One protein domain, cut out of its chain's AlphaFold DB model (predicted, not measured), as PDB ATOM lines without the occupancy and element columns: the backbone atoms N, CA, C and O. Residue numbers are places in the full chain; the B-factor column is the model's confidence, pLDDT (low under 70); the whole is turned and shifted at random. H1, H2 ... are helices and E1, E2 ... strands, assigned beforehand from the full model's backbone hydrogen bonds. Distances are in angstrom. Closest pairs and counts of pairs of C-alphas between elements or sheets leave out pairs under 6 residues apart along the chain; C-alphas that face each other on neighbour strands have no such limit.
ATOM      1  N   TRP A 558     -11.962   7.073  26.825       90.94
ATOM      2  CA  TRP A 558     -10.988   6.336  25.997       90.94
ATOM      3  C   TRP A 558     -11.649   5.649  24.789       90.94
ATOM      4  O   TRP A 558     -12.851   5.769  24.558       90.94
ATOM      5  N   ILE A 559     -10.838   4.949  23.991       90.62
ATOM      6  CA  ILE A 559     -11.253   4.158  22.826       90.62
ATOM      7  C   ILE A 559     -10.584   2.786  22.945       90.62
ATOM      8  O   ILE A 559      -9.382   2.724  23.185       90.62
ATOM      9  N   TYR A 560     -11.347   1.708  22.763       91.38
ATOM     10  CA  TYR A 560     -10.804   0.359  22.594       91.38
ATOM     11  C   TYR A 560     -10.406   0.160  21.125       91.38
ATOM     12  O   TYR A 560     -11.279   0.055  20.263       91.38
ATOM     13  N   HIS A 561      -9.107   0.165  20.828       90.00
ATOM     14  CA  HIS A 561      -8.567   0.023  19.469       90.00
ATOM     15  C   HIS A 561      -7.172  -0.614  19.507       90.00
ATOM     16  O   HIS A 561      -6.382  -0.343  20.405       90.00
ATOM     17  N   CYS A 562      -6.911  -1.490  18.536       87.94
ATOM     18  CA  CYS A 562      -5.664  -2.226  18.334       87.94
ATOM     19  C   CYS A 562      -5.562  -2.597  16.846       87.94
ATOM     20  O   CYS A 562      -6.585  -2.893  16.223       87.94
ATOM     21  N   GLU A 563      -4.349  -2.656  16.292       87.94
ATOM     22  CA  GLU A 563      -4.066  -2.926  14.870       87.94
ATOM     23  C   GLU A 563      -4.799  -4.170  14.321       87.94
ATOM     24  O   GLU A 563      -5.284  -4.186  13.190       87.94
ATOM     25  N   LEU A 564      -4.972  -5.212  15.146       85.88
ATOM     26  CA  LEU A 564      -5.699  -6.439  14.781       85.88
ATOM     27  C   LEU A 564      -7.179  -6.194  14.426       85.88
ATOM     28  O   LEU A 564      -7.780  -6.978  13.680       85.88
ATOM     29  N   THR A 565      -7.773  -5.137  14.979       87.44
ATOM     30  CA  THR A 565      -9.188  -4.764  14.814       87.44
ATOM     31  C   THR A 565      -9.431  -3.772  13.676       87.44
ATOM     32  O   THR A 565     -10.582  -3.587  13.276       87.44
ATOM     33  N   ASP A 566      -8.375  -3.198  13.095       85.56
ATOM     34  CA  ASP A 566      -8.506  -2.158  12.081       85.56
ATOM     35  C   ASP A 566      -9.067  -2.667  10.748       85.56
ATOM     36  O   ASP A 566      -8.855  -3.800  10.300       85.56
ATOM     37  N   GLY A 567      -9.852  -1.803  10.101       83.88
ATOM     38  CA  GLY A 567     -10.570  -2.149   8.877       83.88
ATOM     39  C   GLY A 567     -11.575  -3.298   9.054       83.88
ATOM     40  O   GLY A 567     -11.839  -4.005   8.076       83.88
ATOM     41  N   ARG A 568     -12.102  -3.492  10.274       86.62
ATOM     42  CA  ARG A 568     -13.255  -4.344  10.610       86.62
ATOM     43  C   ARG A 568     -14.323  -3.500  11.312       86.62
ATOM     44  O   ARG A 568     -14.006  -2.546  12.015       86.62
ATOM     45  N   ASN A 569     -15.593  -3.850  11.145       89.38
ATOM     46  CA  ASN A 569     -16.698  -3.213  11.857       89.38
ATOM     47  C   ASN A 569     -16.948  -3.931  13.192       89.38
ATOM     48  O   ASN A 569     -16.758  -5.144  13.287       89.38
ATOM     49  N   VAL A 570     -17.432  -3.207  14.204       91.50
ATOM     50  CA  VAL A 570     -18.035  -3.825  15.396       91.50
ATOM     51  C   VAL A 570     -19.438  -4.310  15.027       91.50
ATOM     52  O   VAL A 570     -20.249  -3.531  14.529       91.50
ATOM     53  N   SER A 571     -19.718  -5.588  15.273       89.50
ATOM     54  CA  SER A 571     -21.035  -6.205  15.069       89.50
ATOM     55  C   SER A 571     -21.861  -6.259  16.348       89.50
ATOM     56  O   SER A 571     -23.072  -6.060  16.315       89.50
ATOM     57  N   CYS A 572     -21.219  -6.587  17.472       89.75
ATOM     58  CA  CYS A 572     -21.898  -6.860  18.732       89.75
ATOM     59  C   CYS A 572     -20.995  -6.586  19.940       89.75
ATOM     60  O   CYS A 572     -19.767  -6.648  19.850       89.75
ATOM     61  N   LEU A 573     -21.636  -6.328  21.076       93.38
ATOM     62  CA  LEU A 573     -21.030  -5.928  22.339       93.38
ATOM     63  C   LEU A 573     -21.745  -6.685  23.468       93.38
ATOM     64  O   LEU A 573     -22.976  -6.687  23.492       93.38
ATOM     65  N   SER A 574     -21.022  -7.296  24.408       93.31
ATOM     66  CA  SER A 574     -21.620  -7.772  25.664       93.31
ATOM     67  C   SER A 574     -20.676  -7.583  26.846       93.31
ATOM     68  O   SER A 574     -19.483  -7.874  26.763       93.31
ATOM     69  N   TRP A 575     -21.227  -7.110  27.961       92.75
ATOM     70  CA  TRP A 575     -20.532  -6.991  29.239       92.75
ATOM     71  C   TRP A 575     -20.610  -8.301  30.026       92.75
ATOM     72  O   TRP A 575     -21.643  -8.989  30.036       92.75
ATOM     73  N   ASN A 576     -19.516  -8.632  30.710       91.88
ATOM     74  CA  ASN A 576     -19.449  -9.770  31.614       91.88
ATOM     75  C   ASN A 576     -20.328  -9.517  32.852       91.88
ATOM     76  O   ASN A 576     -20.266  -8.450  33.457       91.88
ATOM     77  N   LYS A 577     -21.157 -10.499  33.229       89.75
ATOM     78  CA  LYS A 577     -22.181 -10.321  34.276       89.75
ATOM     79  C   LYS A 577     -21.610 -10.265  35.701       89.75
ATOM     80  O   LYS A 577     -22.299  -9.784  36.590       89.75
ATOM     81  N   ALA A 578     -20.389 -10.764  35.918       90.88
ATOM     82  CA  ALA A 578     -19.712 -10.731  37.219       90.88
ATOM     83  C   ALA A 578     -18.624  -9.649  37.291       90.88
ATOM     84  O   ALA A 578     -18.475  -8.994  38.317       90.88
ATOM     85  N   ASN A 579     -17.890  -9.439  36.194       90.25
ATOM     86  CA  ASN A 579     -16.809  -8.458  36.111       90.25
ATOM     87  C   ASN A 579     -17.221  -7.298  35.182       90.25
ATOM     88  O   ASN A 579     -16.945  -7.383  33.985       90.25
ATOM     89  N   PRO A 580     -17.823  -6.199  35.683       87.25
ATOM     90  CA  PRO A 580     -18.281  -5.085  34.839       87.25
ATOM     91  C   PRO A 580     -17.140  -4.367  34.098       87.25
ATOM     92  O   PRO A 580     -17.384  -3.613  33.166       87.25
ATOM     93  N   ASP A 581     -15.889  -4.626  34.477       90.00
ATOM     94  CA  ASP A 581     -14.686  -4.123  33.814       90.00
ATOM     95  C   ASP A 581     -14.314  -4.905  32.538       90.00
ATOM     96  O   ASP A 581     -13.371  -4.510  31.850       90.00
ATOM     97  N   LEU A 582     -14.989  -6.025  32.238       91.94
ATOM     98  CA  LEU A 582     -14.718  -6.884  31.082       91.94
ATOM     99  C   LEU A 582     -15.839  -6.805  30.043       91.94
ATOM    100  O   LEU A 582     -17.007  -7.083  30.330       91.94
ATOM    101  N   ILE A 583     -15.451  -6.509  28.803       93.12
ATOM    102  CA  ILE A 583     -16.362  -6.367  27.667       93.12
ATOM    103  C   ILE A 583     -15.891  -7.217  26.489       93.12
ATOM    104  O   ILE A 583     -14.738  -7.153  26.066       93.12
ATOM    105  N   ALA A 584     -16.790  -8.032  25.947       93.19
ATOM    106  CA  ALA A 584     -16.542  -8.821  24.754       93.19
ATOM    107  C   ALA A 584     -17.118  -8.107  23.524       93.19
ATOM    108  O   ALA A 584     -18.267  -7.660  23.519       93.19
ATOM    109  N   VAL A 585     -16.293  -7.987  22.486       93.31
ATOM    110  CA  VAL A 585     -16.561  -7.212  21.274       93.31
ATOM    111  C   VAL A 585     -16.367  -8.118  20.064       93.31
ATOM    112  O   VAL A 585     -15.263  -8.608  19.803       93.31
ATOM    113  N   GLY A 586     -17.454  -8.359  19.336       92.19
ATOM    114  CA  GLY A 586     -17.441  -9.121  18.092       92.19
ATOM    115  C   GLY A 586     -17.203  -8.200  16.904       92.19
ATOM    116  O   GLY A 586     -17.970  -7.265  16.681       92.19
ATOM    117  N   TYR A 587     -16.166  -8.496  16.130       90.62
ATOM    118  CA  TYR A 587     -15.802  -7.810  14.900       90.62
ATOM    119  C   TYR A 587     -16.111  -8.671  13.672       90.62
ATOM    120  O   TYR A 587     -15.891  -9.890  13.647       90.62
ATOM    121  N   GLY A 588     -16.555  -8.016  12.606       85.62
ATOM    122  CA  GLY A 588     -16.780  -8.613  11.296       85.62
ATOM    123  C   GLY A 588     -16.725  -7.556  10.199       85.62
ATOM    124  O   GLY A 588     -16.741  -6.362  10.475       85.62
ATOM    125  N   GLN A 589     -16.653  -7.981   8.941       80.25
ATOM    126  CA  GLN A 589     -16.804  -7.073   7.804       80.25
ATOM    127  C   GLN A 589     -18.205  -7.256   7.212       80.25
ATOM    128  O   GLN A 589     -18.626  -8.378   6.921       80.25
ATOM    129  N   PHE A 590     -18.960  -6.161   7.085       68.38
ATOM    130  CA  PHE A 590     -20.336  -6.220   6.573       68.38
ATOM    131  C   PHE A 590     -20.426  -6.207   5.043       68.38
ATOM    132  O   PHE A 590     -21.437  -6.659   4.500       68.38
ATOM    133  N   GLY A 591     -19.376  -5.734   4.361       67.38
ATOM    134  CA  GLY A 591     -19.277  -5.719   2.902       67.38
ATOM    135  C   GLY A 591     -19.290  -7.127   2.301       67.38
ATOM    136  O   GLY A 591     -18.611  -8.026   2.785       67.38
ATOM    137  N   PHE A 592     -20.069  -7.311   1.234       62.56
ATOM    138  CA  PHE A 592     -20.252  -8.615   0.587       62.56
ATOM    139  C   PHE A 592     -19.023  -9.076  -0.216       62.56
ATOM    140  O   PHE A 592     -18.767 -10.276  -0.293       62.56
ATOM    141  N   ASN A 593     -18.268  -8.133  -0.789       64.25
ATOM    142  CA  ASN A 593     -17.146  -8.420  -1.688       64.25
ATOM    143  C   ASN A 593     -15.855  -8.753  -0.913       64.25
ATOM    144  O   ASN A 593     -15.209  -9.757  -1.195       64.25
ATOM    145  N   ASP A 594     -15.520  -7.948   0.100       68.44
ATOM    146  CA  ASP A 594     -14.309  -8.100   0.916       68.44
ATOM    147  C   ASP A 594     -14.623  -8.823   2.234       68.44
ATOM    148  O   ASP A 594     -14.804  -8.207   3.285       68.44
ATOM    149  N   GLN A 595     -14.713 -10.152   2.197       68.38
ATOM    150  CA  GLN A 595     -15.039 -10.949   3.384       68.38
ATOM    151  C   GLN A 595     -13.783 -11.325   4.183       68.38
ATOM    152  O   GLN A 595     -13.281 -12.446   4.100       68.38
ATOM    153  N   LYS A 596     -13.280 -10.393   5.003       71.31
ATOM    154  CA  LYS A 596     -12.281 -10.722   6.038       71.31
ATOM    155  C   LYS A 596     -12.892 -11.606   7.134       71.31
ATOM    156  O   LYS A 596     -14.069 -11.478   7.480       71.31
ATOM    157  N   GLY A 597     -12.058 -12.463   7.727       78.62
ATOM    158  CA  GLY A 597     -12.427 -13.292   8.878       78.62
ATOM    159  C   GLY A 597     -12.873 -12.467  10.092       78.62
ATOM    160  O   GLY A 597     -12.461 -11.316  10.281       78.62
ATOM    161  N   GLY A 598     -13.718 -13.068  10.927       86.19
ATOM    162  CA  GLY A 598     -14.199 -12.445  12.155       86.19
ATOM    163  C   GLY A 598     -13.140 -12.422  13.248       86.19
ATOM    164  O   GLY A 598     -12.206 -13.227  13.265       86.19
ATOM    165  N   LEU A 599     -13.320 -11.508  14.194       88.75
ATOM    166  CA  LEU A 599     -12.510 -11.424  15.403       88.75
ATOM    167  C   LEU A 599     -13.440 -11.289  16.607       88.75
ATOM    168  O   LEU A 599     -14.479 -10.645  16.517       88.75
ATOM    169  N   ALA A 600     -13.078 -11.871  17.739       91.06
ATOM    170  CA  ALA A 600     -13.791 -11.704  18.999       91.06
ATOM    171  C   ALA A 600     -12.776 -11.310  20.068       91.06
ATOM    172  O   ALA A 600     -11.931 -12.121  20.442       91.06
ATOM    173  N   CYS A 601     -12.830 -10.062  20.526       91.25
ATOM    174  CA  CYS A 601     -11.897  -9.544  21.523       91.25
ATOM    175  C   CYS A 601     -12.573  -9.439  22.886       91.25
ATOM    176  O   CYS A 601     -13.668  -8.888  22.975       91.25
ATOM    177  N   CYS A 602     -11.911  -9.899  23.944       92.19
ATOM    178  CA  CYS A 602     -12.248  -9.504  25.310       92.19
ATOM    179  C   CYS A 602     -11.336  -8.340  25.691       92.19
ATOM    180  O   CYS A 602     -10.121  -8.510  25.749       92.19
ATOM    181  N   TRP A 603     -11.917  -7.170  25.926       93.12
ATOM    182  CA  TRP A 603     -11.221  -5.987  26.420       93.12
ATOM    183  C   TRP A 603     -11.451  -5.831  27.920       93.12
ATOM    184  O   TRP A 603     -12.450  -6.310  28.463       93.12
ATOM    185  N   SER A 604     -10.539  -5.116  28.576       91.50
ATOM    186  CA  SER A 604     -10.639  -4.784  29.993       91.50
ATOM    187  C   SER A 604     -10.493  -3.282  30.194       91.50
ATOM    188  O   SER A 604      -9.653  -2.652  29.556       91.50
ATOM    189  N   LEU A 605     -11.237  -2.708  31.143       90.25
ATOM    190  CA  LEU A 605     -10.994  -1.357  31.668       90.25
ATOM    191  C   LEU A 605      -9.517  -1.140  32.053       90.25
ATOM    192  O   LEU A 605      -8.993  -0.043  31.878       90.25
ATOM    193  N   LYS A 606      -8.837  -2.200  32.519       89.25
ATOM    194  CA  LYS A 606      -7.425  -2.194  32.938       89.25
ATOM    195  C   LYS A 606      -6.428  -2.008  31.788       89.25
ATOM    196  O   LYS A 606      -5.298  -1.615  32.040       89.25
ATOM    197  N   ASN A 607      -6.817  -2.307  30.546       89.44
ATOM    198  CA  ASN A 607      -6.002  -2.035  29.363       89.44
ATOM    199  C   ASN A 607      -6.897  -1.713  28.147       89.44
ATOM    200  O   ASN A 607      -7.348  -2.627  27.453       89.44
ATOM    201  N   PRO A 608      -7.162  -0.423  27.861       90.12
ATOM    202  CA  PRO A 608      -7.862  -0.021  26.645       90.12
ATOM    203  C   PRO A 608      -7.018  -0.082  25.358       90.12
ATOM    204  O   PRO A 608      -7.600   0.006  24.278       90.12
ATOM    205  N   LYS A 609      -5.685  -0.236  25.437       89.81
ATOM    206  CA  LYS A 609      -4.791  -0.288  24.260       89.81
ATOM    207  C   LYS A 609      -4.663  -1.683  23.647       89.81
ATOM    208  O   LYS A 609      -4.477  -1.790  22.440       89.81
ATOM    209  N   TYR A 610      -4.764  -2.744  24.447       90.44
ATOM    210  CA  TYR A 610      -4.674  -4.115  23.946       90.44
ATOM    211  C   TYR A 610      -5.739  -5.029  24.577       90.44
ATOM    212  O   TYR A 610      -5.943  -4.991  25.793       90.44
ATOM    213  N   PRO A 611      -6.445  -5.857  23.782       91.31
ATOM    214  CA  PRO A 611      -7.451  -6.771  24.309       91.31
ATOM    215  C   PRO A 611      -6.802  -7.917  25.095       91.31
ATOM    216  O   PRO A 611      -5.895  -8.590  24.616       91.31
ATOM    217  N   GLU A 612      -7.342  -8.208  26.277       88.81
ATOM    218  CA  GLU A 612      -6.920  -9.320  27.137       88.81
ATOM    219  C   GLU A 612      -7.047 -10.689  26.448       88.81
ATOM    220  O   GLU A 612      -6.286 -11.602  26.768       88.81
ATOM    221  N   ARG A 613      -7.976 -10.849  25.489       88.00
ATOM    222  CA  ARG A 613      -8.059 -12.039  24.614       88.00
ATOM    223  C   ARG A 613      -8.491 -11.696  23.203       88.00
ATOM    224  O   ARG A 613      -9.350 -10.842  23.018       88.00
ATOM    225  N   VAL A 614      -7.979 -12.455  22.234       90.25
ATOM    226  CA  VAL A 614      -8.377 -12.399  20.821       90.25
ATOM    227  C   VAL A 614      -8.683 -13.807  20.313       90.25
ATOM    228  O   VAL A 614      -7.789 -14.644  20.197       90.25
ATOM    229  N   TYR A 615      -9.938 -14.067  19.951       88.31
ATOM    230  CA  TYR A 615     -10.338 -15.274  19.230       88.31
ATOM    231  C   TYR A 615     -10.503 -14.957  17.745       88.31
ATOM    232  O   TYR A 615     -11.195 -14.010  17.365       88.31
ATOM    233  N   HIS A 616      -9.891 -15.780  16.901       88.69
ATOM    234  CA  HIS A 616     -10.005 -15.684  15.451       88.69
ATOM    235  C   HIS A 616     -11.164 -16.565  14.969       88.69
ATOM    236  O   HIS A 616     -11.254 -17.735  15.340       88.69
ATOM    237  N   CYS A 617     -12.068 -16.009  14.163       84.50
ATOM    238  CA  CYS A 617     -13.248 -16.702  13.642       84.50
ATOM    239  C   CYS A 617     -13.188 -16.771  12.110       84.50
ATOM    240  O   CYS A 617     -12.872 -15.784  11.448       84.50
ATOM    241  N   ALA A 618     -13.544 -17.919  11.526       80.88
ATOM    242  CA  ALA A 618     -13.477 -18.133  10.072       80.88
ATOM    243  C   ALA A 618     -14.375 -17.181   9.251       80.88
ATOM    244  O   ALA A 618     -14.164 -16.998   8.057       80.88
ATOM    245  N   SER A 619     -15.371 -16.559   9.885       83.00
ATOM    246  CA  SER A 619     -16.225 -15.521   9.308       83.00
ATOM    247  C   SER A 619     -16.649 -14.533  10.400       83.00
ATOM    248  O   SER A 619     -16.430 -14.795  11.585       83.00
ATOM    249  N   GLY A 620     -17.225 -13.396  10.003       84.94
ATOM    250  CA  GLY A 620     -17.653 -12.323  10.901       84.94
ATOM    251  C   GLY A 620     -18.562 -12.809  12.032       84.94
ATOM    252  O   GLY A 620     -19.513 -13.567  11.804       84.94
ATOM    253  N   VAL A 621     -18.269 -12.341  13.245       86.31
ATOM    254  CA  VAL A 621     -19.137 -12.529  14.412       86.31
ATOM    255  C   VAL A 621     -20.386 -11.665  14.227       86.31
ATOM    256  O   VAL A 621     -20.280 -10.523  13.780       86.31
ATOM    257  N   VAL A 622     -21.562 -12.213  14.536       85.81
ATOM    258  CA  VAL A 622     -22.865 -11.533  14.388       85.81
ATOM    259  C   VAL A 622     -23.454 -11.164  15.746       85.81
ATOM    260  O   VAL A 622     -23.930 -10.049  15.929       85.81
ATOM    261  N   SER A 623     -23.416 -12.094  16.697       87.12
ATOM    262  CA  SER A 623     -23.906 -11.905  18.063       87.12
ATOM    263  C   SER A 623     -23.058 -12.695  19.058       87.12
ATOM    264  O   SER A 623     -22.307 -13.604  18.681       87.12
ATOM    265  N   MET A 624     -23.137 -12.300  20.327       89.94
ATOM    266  CA  MET A 624     -22.261 -12.766  21.395       89.94
ATOM    267  C   MET A 624     -22.877 -12.455  22.763       89.94
ATOM    268  O   MET A 624     -23.412 -11.363  22.936       89.94
ATOM    269  N   ASP A 625     -22.772 -13.369  23.733       91.44
ATOM    270  CA  ASP A 625     -23.105 -13.077  25.137       91.44
ATOM    271  C   ASP A 625     -22.317 -13.956  26.127       91.44
ATOM    272  O   ASP A 625     -21.885 -15.066  25.798       91.44
ATOM    273  N   PHE A 626     -22.127 -13.452  27.347       91.06
ATOM    274  CA  PHE A 626     -21.522 -14.184  28.462       91.06
ATOM    275  C   PHE A 626     -22.552 -15.073  29.168       91.06
ATOM    276  O   PHE A 626     -23.693 -14.666  29.386       91.06
ATOM    277  N   SER A 627     -22.139 -16.266  29.601       88.94
ATOM    278  CA  SER A 627     -22.998 -17.152  30.392       88.94
ATOM    279  C   SER A 627     -23.233 -16.604  31.804       88.94
ATOM    280  O   SER A 627     -22.287 -16.306  32.531       88.94
ATOM    281  N   TYR A 628     -24.502 -16.543  32.217       86.12
ATOM    282  CA  TYR A 628     -24.913 -16.107  33.558       86.12
ATOM    283  C   TYR A 628     -24.424 -17.037  34.678       86.12
ATOM    284  O   TYR A 628     -24.101 -16.567  35.761       86.12
ATOM    285  N   GLN A 629     -24.364 -18.352  34.430       86.75
ATOM    286  CA  GLN A 629     -23.935 -19.338  35.436       86.75
ATOM    287  C   GLN A 629     -22.413 -19.466  35.529       86.75
ATOM    288  O   GLN A 629     -21.878 -19.757  36.590       86.75
ATOM    289  N   ASN A 630     -21.717 -19.278  34.406       85.62
ATOM    290  CA  ASN A 630     -20.267 -19.398  34.312       85.62
ATOM    291  C   ASN A 630     -19.721 -18.165  33.578       85.62
ATOM    292  O   ASN A 630     -19.531 -18.233  32.361       85.62
ATOM    293  N   PRO A 631     -19.433 -17.052  34.281       83.56
ATOM    294  CA  PRO A 631     -18.968 -15.801  33.668       83.56
ATOM    295  C   PRO A 631     -17.633 -15.919  32.911       83.56
ATOM    296  O   PRO A 631     -17.229 -15.000  32.204       83.56
ATOM    297  N   SER A 632     -16.940 -17.052  33.041       85.12
ATOM    298  CA  SER A 632     -15.764 -17.428  32.258       85.12
ATOM    299  C   SER A 632     -16.086 -18.006  30.872       85.12
ATOM    300  O   SER A 632     -15.152 -18.234  30.108       85.12
ATOM    301  N   LEU A 633     -17.355 -18.239  30.517       87.38
ATOM    302  CA  LEU A 633     -17.777 -18.760  29.212       87.38
ATOM    303  C   LEU A 633     -18.486 -17.689  28.375       87.38
ATOM    304  O   LEU A 633     -19.425 -17.037  28.833       87.38
ATOM    305  N   LEU A 634     -18.064 -17.577  27.117       87.75
ATOM    306  CA  LEU A 634     -18.600 -16.660  26.114       87.75
ATOM    307  C   LEU A 634     -19.152 -17.460  24.932       87.75
ATOM    308  O   LEU A 634     -18.423 -18.251  24.327       87.75
ATOM    309  N   ALA A 635     -20.423 -17.252  24.598       86.62
ATOM    310  CA  ALA A 635     -21.032 -17.787  23.386       86.62
ATOM    311  C   ALA A 635     -20.889 -16.779  22.240       86.62
ATOM    312  O   ALA A 635     -21.070 -15.580  22.450       86.62
ATOM    313  N   ASN A 636     -20.600 -17.248  21.025       84.81
ATOM    314  CA  ASN A 636     -20.566 -16.421  19.816       84.81
ATOM    315  C   ASN A 636     -21.280 -17.100  18.636       84.81
ATOM    316  O   ASN A 636     -21.344 -18.325  18.542       84.81
ATOM    317  N   HIS A 637     -21.820 -16.292  17.722       81.31
ATOM    318  CA  HIS A 637     -22.504 -16.753  16.514       81.31
ATOM    319  C   HIS A 637     -21.823 -16.217  15.249       81.31
ATOM    320  O   HIS A 637     -21.505 -15.027  15.165       81.31
ATOM    321  N   ILE A 638     -21.602 -17.095  14.263       80.06
ATOM    322  CA  ILE A 638     -20.755 -16.828  13.088       80.06
ATOM    323  C   ILE A 638     -21.577 -16.874  11.789       80.06
ATOM    324  O   ILE A 638     -22.239 -17.870  11.486       80.06
ATOM    325  N   ARG A 639     -21.483 -15.801  10.986       61.22
ATOM    326  CA  ARG A 639     -22.429 -15.467   9.898       61.22
ATOM    327  C   ARG A 639     -22.627 -16.545   8.823       61.22
ATOM    328  O   ARG A 639     -23.746 -16.721   8.360       61.22
ATOM    329  N   LEU A 640     -21.562 -17.229   8.395       55.03
ATOM    330  CA  LEU A 640     -21.581 -18.099   7.202       55.03
ATOM    331  C   LEU A 640     -21.826 -19.595   7.471       55.03
ATOM    332  O   LEU A 640     -21.851 -20.376   6.526       55.03
ATOM    333  N   GLN A 641     -21.962 -20.017   8.731       51.53
ATOM    334  CA  GLN A 641     -22.027 -21.445   9.095       51.53
ATOM    335  C   GLN A 641     -23.262 -21.814   9.939       51.53
ATOM    336  O   GLN A 641     -23.444 -22.984  10.259       51.53
ATOM    337  N   HIS A 642     -24.066 -20.833  10.378       52.75
ATOM    338  CA  HIS A 642     -25.040 -20.985  11.480       52.75
ATOM    339  C   HIS A 642     -24.442 -21.584  12.776       52.75
ATOM    340  O   HIS A 642     -25.166 -21.995  13.682       52.75
ATOM    341  N   GLN A 643     -23.114 -21.605  12.890       50.00
ATOM    342  CA  GLN A 643     -22.393 -22.265  13.966       50.00
ATOM    343  C   GLN A 643     -22.361 -21.377  15.213       50.00
ATOM    344  O   GLN A 643     -22.149 -20.163  15.131       50.00
ATOM    345  N   VAL A 644     -22.569 -22.007  16.369       57.91
ATOM    346  CA  VAL A 644     -22.374 -21.405  17.691       57.91
ATOM    347  C   VAL A 644     -21.054 -21.918  18.250       57.91
ATOM    348  O   VAL A 644     -20.840 -23.130  18.308       57.91
ATOM    349  N   GLY A 645     -20.168 -21.007  18.641       62.16
ATOM    350  CA  GLY A 645     -18.957 -21.322  19.393       62.16
ATOM    351  C   GLY A 645     -19.140 -21.043  20.885       62.16
ATOM    352  O   GLY A 645     -19.992 -20.254  21.297       62.16
ATOM    353  N   LEU A 646     -18.323 -21.711  21.701       63.59
ATOM    354  CA  LEU A 646     -18.198 -21.480  23.140       63.59
ATOM    355  C   LEU A 646     -16.712 -21.346  23.475       63.59
ATOM    356  O   LEU A 646     -15.938 -22.276  23.242       63.59
ATOM    357  N   HIS A 647     -16.318 -20.195  24.018       72.19
ATOM    358  CA  HIS A 647     -14.923 -19.847  24.289       72.19
ATOM    359  C   HIS A 647     -14.690 -19.558  25.787       72.19
ATOM    360  O   HIS A 647     -15.456 -18.794  26.384       72.19
ATOM    361  N   PRO A 648     -13.635 -20.121  26.412       70.56
ATOM    362  CA  PRO A 648     -13.259 -19.808  27.789       70.56
ATOM    363  C   PRO A 648     -12.450 -18.501  27.862       70.56
ATOM    364  O   PRO A 648     -11.367 -18.387  27.279       70.56
ATOM    365  N   CYS A 649     -12.971 -17.512  28.589       58.69
ATOM    366  CA  CYS A 649     -12.531 -16.112  28.574       58.69
ATOM    367  C   CYS A 649     -11.779 -15.635  29.823       58.69
ATOM    368  O   CYS A 649     -11.177 -14.570  29.774       58.69
ATOM    369  N   MET A 650     -11.733 -16.425  30.897       57.69
ATOM    370  CA  MET A 650     -10.858 -16.158  32.049       57.69
ATOM    371  C   MET A 650      -9.592 -17.030  31.992       57.69
ATOM    372  O   MET A 650      -9.634 -18.126  31.414       57.69
ATOM    373  N   PRO A 651      -8.448 -16.579  32.542       44.31
ATOM    374  CA  PRO A 651      -7.312 -17.459  32.790       44.31
ATOM    375  C   PRO A 651      -7.704 -18.503  33.833       44.31
ATOM    376  O   PRO A 651      -8.481 -18.223  34.745       44.31
ATOM    377  N   GLN A 652      -7.193 -19.719  33.672       38.50
ATOM    378  CA  GLN A 652      -7.367 -20.751  34.683       38.50
ATOM    379  C   GLN A 652      -6.314 -20.496  35.760       38.50
ATOM    380  O   GLN A 652      -5.128 -20.425  35.444       38.50
ATOM    381  N   GLY A 653      -6.745 -20.300  37.007       33.91
ATOM    382  CA  GLY A 653      -5.819 -20.325  38.137       33.91
ATOM    383  C   GLY A 653      -5.191 -21.719  38.282       33.91
ATOM    384  O   GLY A 653      -5.719 -22.678  37.713       33.91
ATOM    385  N   PRO A 654      -4.100 -21.863  39.054       32.59
ATOM    386  CA  PRO A 654      -3.392 -23.139  39.199       32.59
ATOM    387  C   PRO A 654      -4.236 -24.274  39.815       32.59
ATOM    388  O   PRO A 654      -3.843 -25.434  39.729       32.59
ATOM    389  N   GLU A 655      -5.410 -23.976  40.384       35.25
ATOM    390  CA  GLU A 655      -6.382 -24.974  40.848       35.25
ATOM    391  C   GLU A 655      -7.458 -25.297  39.790       35.25
ATOM    392  O   GLU A 655      -8.627 -24.919  39.900       35.25
ATOM    393  N   GLU A 656      -7.090 -26.074  38.768       34.47
ATOM    394  CA  GLU A 656      -8.085 -26.831  37.999       34.47
ATOM    395  C   GLU A 656      -8.624 -27.993  38.846       34.47
ATOM    396  O   GLU A 656      -7.997 -29.050  38.963       34.47
ATOM    397  N   THR A 657      -9.833 -27.847  39.393       39.81
ATOM    398  CA  THR A 657     -10.563 -29.022  39.891       39.81
ATOM    399  C   THR A 657     -10.866 -29.967  38.712       39.81
ATOM    400  O   THR A 657     -11.311 -29.496  37.659       39.81
ATOM    401  N   PRO A 658     -10.698 -31.302  38.843       37.22
ATOM    402  CA  PRO A 658     -10.846 -32.240  37.715       37.22
ATOM    403  C   PRO A 658     -12.200 -32.185  36.984       37.22
ATOM    404  O   PRO A 658     -12.307 -32.583  35.822       37.22
ATOM    405  N   CYS A 659     -13.236 -31.656  37.643       36.22
ATOM    406  CA  CYS A 659     -14.549 -31.413  37.056       36.22
ATOM    407  C   CYS A 659     -14.497 -30.419  35.874       36.22
ATOM    408  O   CYS A 659     -15.171 -30.641  34.869       36.22
ATOM    409  N   GLY A 660     -13.668 -29.368  35.945       38.84
ATOM    410  CA  GLY A 660     -13.583 -28.321  34.917       38.84
ATOM    411  C   GLY A 660     -13.021 -28.806  33.575       38.84
ATOM    412  O   GLY A 660     -13.473 -28.379  32.509       38.84
ATOM    413  N   ALA A 661     -12.075 -29.748  33.597       45.72
ATOM    414  CA  ALA A 661     -11.606 -30.442  32.397       45.72
ATOM    415  C   ALA A 661     -12.693 -31.366  31.823       45.72
ATOM    416  O   ALA A 661     -13.082 -31.214  30.663       45.72
ATOM    417  N   ALA A 662     -13.260 -32.249  32.654       40.75
ATOM    418  CA  ALA A 662     -14.281 -33.207  32.224       40.75
ATOM    419  C   ALA A 662     -15.520 -32.525  31.609       40.75
ATOM    420  O   ALA A 662     -16.013 -32.955  30.566       40.75
ATOM    421  N   LEU A 663     -15.996 -31.424  32.205       41.81
ATOM    422  CA  LEU A 663     -17.163 -30.690  31.711       41.81
ATOM    423  C   LEU A 663     -16.933 -30.105  30.306       41.81
ATOM    424  O   LEU A 663     -17.835 -30.148  29.470       41.81
ATOM    425  N   ARG A 664     -15.723 -29.602  30.016       47.34
ATOM    426  CA  ARG A 664     -15.376 -29.047  28.695       47.34
ATOM    427  C   ARG A 664     -15.472 -30.103  27.597       47.34
ATOM    428  O   ARG A 664     -16.011 -29.809  26.532       47.34
ATOM    429  N   ASP A 665     -15.006 -31.321  27.849       45.97
ATOM    430  CA  ASP A 665     -15.026 -32.386  26.841       45.97
ATOM    431  C   ASP A 665     -16.403 -33.058  26.712       45.97
ATOM    432  O   ASP A 665     -16.835 -33.348  25.595       45.97
ATOM    433  N   ILE A 666     -17.165 -33.174  27.808       50.16
ATOM    434  CA  ILE A 666     -18.578 -33.595  27.774       50.16
ATOM    435  C   ILE A 666     -19.429 -32.617  26.942       50.16
ATOM    436  O   ILE A 666     -20.227 -33.047  26.102       50.16
ATOM    437  N   ILE A 667     -19.254 -31.302  27.127       49.75
ATOM    438  CA  ILE A 667     -20.003 -30.280  26.376       49.75
ATOM    439  C   ILE A 667     -19.630 -30.307  24.885       49.75
ATOM    440  O   ILE A 667     -20.532 -30.306  24.043       49.75
ATOM    441  N   LYS A 668     -18.336 -30.417  24.536       45.09
ATOM    442  CA  LYS A 668     -17.893 -30.606  23.138       45.09
ATOM    443  C   LYS A 668     -18.541 -31.842  22.505       45.09
ATOM    444  O   LYS A 668     -19.080 -31.748  21.404       45.09
ATOM    445  N   ALA A 669     -18.531 -32.983  23.201       43.31
ATOM    446  CA  ALA A 669     -19.107 -34.232  22.705       43.31
ATOM    447  C   ALA A 669     -20.633 -34.142  22.512       43.31
ATOM    448  O   ALA A 669     -21.166 -34.607  21.503       43.31
ATOM    449  N   THR A 670     -21.337 -33.483  23.436       45.28
ATOM    450  CA  THR A 670     -22.797 -33.308  23.364       45.28
ATOM    451  C   THR A 670     -23.194 -32.386  22.205       45.28
ATOM    452  O   THR A 670     -24.113 -32.710  21.452       45.28
ATOM    453  N   MET A 671     -22.466 -31.284  21.993       44.50
ATOM    454  CA  MET A 671     -22.676 -30.385  20.848       44.50
ATOM    455  C   MET A 671     -22.368 -31.067  19.505       44.50
ATOM    456  O   MET A 671     -23.146 -30.942  18.558       44.50
ATOM    457  N   ALA A 672     -21.283 -31.847  19.427       48.84
ATOM    458  CA  ALA A 672     -20.950 -32.627  18.233       48.84
ATOM    459  C   ALA A 672     -22.028 -33.676  17.897       48.84
ATOM    460  O   ALA A 672     -22.352 -33.872  16.725       48.84
ATOM    461  N   SER A 673     -22.627 -34.308  18.913       44.22
ATOM    462  CA  SER A 673     -23.741 -35.251  18.747       44.22
ATOM    463  C   SER A 673     -25.020 -34.560  18.247       44.22
ATOM    464  O   SER A 673     -25.644 -35.012  17.283       44.22
TER     465      SER A 673
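This is residues 558 to 673 of the 689 residues of an uncharacterized protein of Branchiostoma floridae (UniProt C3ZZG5). Two antiparallel sheets, E1 to E4 and E5 to E7, make a small sandwich whose strands run nearly in line; its sheets are only partly face to face, with E5 over E1 and E2 while E7 is apart from E1 to E4. Beyond E7 the printed part ends in one helix, H1, set off from the sandwich on a link whose residues 653 to 657 stick out free, along with 658 and 659 of H1. The printed part has 116 residues, with seven named strands and then one named helix, in the order E1 E2 E3 E4 E5 E6 E7 H1; the class is mixed, helices and strands. The whole is compact, with a radius of gyration of the C-alphas of 14.9 A, and only just flat, with spans of 45 by 37 by 21 A.

Start with the larger sheet and find C-alpha 569 at (-16.698, -3.213, 11.857), where E1 begins; it covers residues 569 to 575 and measures 18.2 A from first to last C-alpha. E2, residues 582 to 588, measures 20.0 A, and E3, residues 598 to 604, 19.7 A. E4 is residues 613 to 617. The smaller sheet has E5, residues 621 to 626, then E6, residues 633 to 638, 16.5 A long, and E7, residues 644 to 648. Find C-alpha 621, where E5 begins, at (-19.137, -12.529, 14.412). H1, residues 658 to 673, runs 23.1 A and ends at C-alpha 673, (-23.741, -35.251, 18.747).

Look first at the sheet in the order E1, E2, E3, E4, a meander, each strand the antiparallel neighbour of the one before; it is strongly twisted, and E1 and E4 are its edge strands. In the hairpin E1 and E2, N 574 and O 584 are 2.9 A apart, within hydrogen-bond range. In the hairpin E2 and E3, look for N 585 and O 601 at 2.8 A. In the hairpin E3 and E4, N 600 and O 615 are at 2.9 A. E5, E6 and E7 form a second meander, with E5 and E7 at its edges. Across the hairpin E5 and E6, N 635 and O 625 are 2.9 A apart; across the hairpin E6 and E7, N 645 and O 636 are 2.9 A apart. The two sheets form a sandwich, two sheets face to face, with the facing parts 8.9 A centre to centre and the strands of the one at 16 degrees to those of the other. Between E1 and E5 the closest C-alphas are those of Cys 572 and Ser 623, 5.5 A; between E2 and E5, those of Gly 586 and Val 621, 5.3 A. E4 and E7 are only just apart, with the closest C-alphas 8.2 A from each other. H1 only grazes the sheet E5 E6 E7, with its residues 664 to 671, and is not on the other sheet; E7 and H1 are near each other. In H1, 11 of 12 O i to N i+4 pairs are within hydrogen-bond range.

The two C-alphas farthest apart are those of Asn 593 and Glu 655, at 46.9 A. The printed part has no cut and no long link; the links E4 to E5, where the chain changes sheet, and E6 to E7 are tight. The mean pLDDT of the printed part is 74.9; look for values under 70 at residues 590 to 595, 639 to 646 and 649 to 673, and note that H1 has a mean of 44.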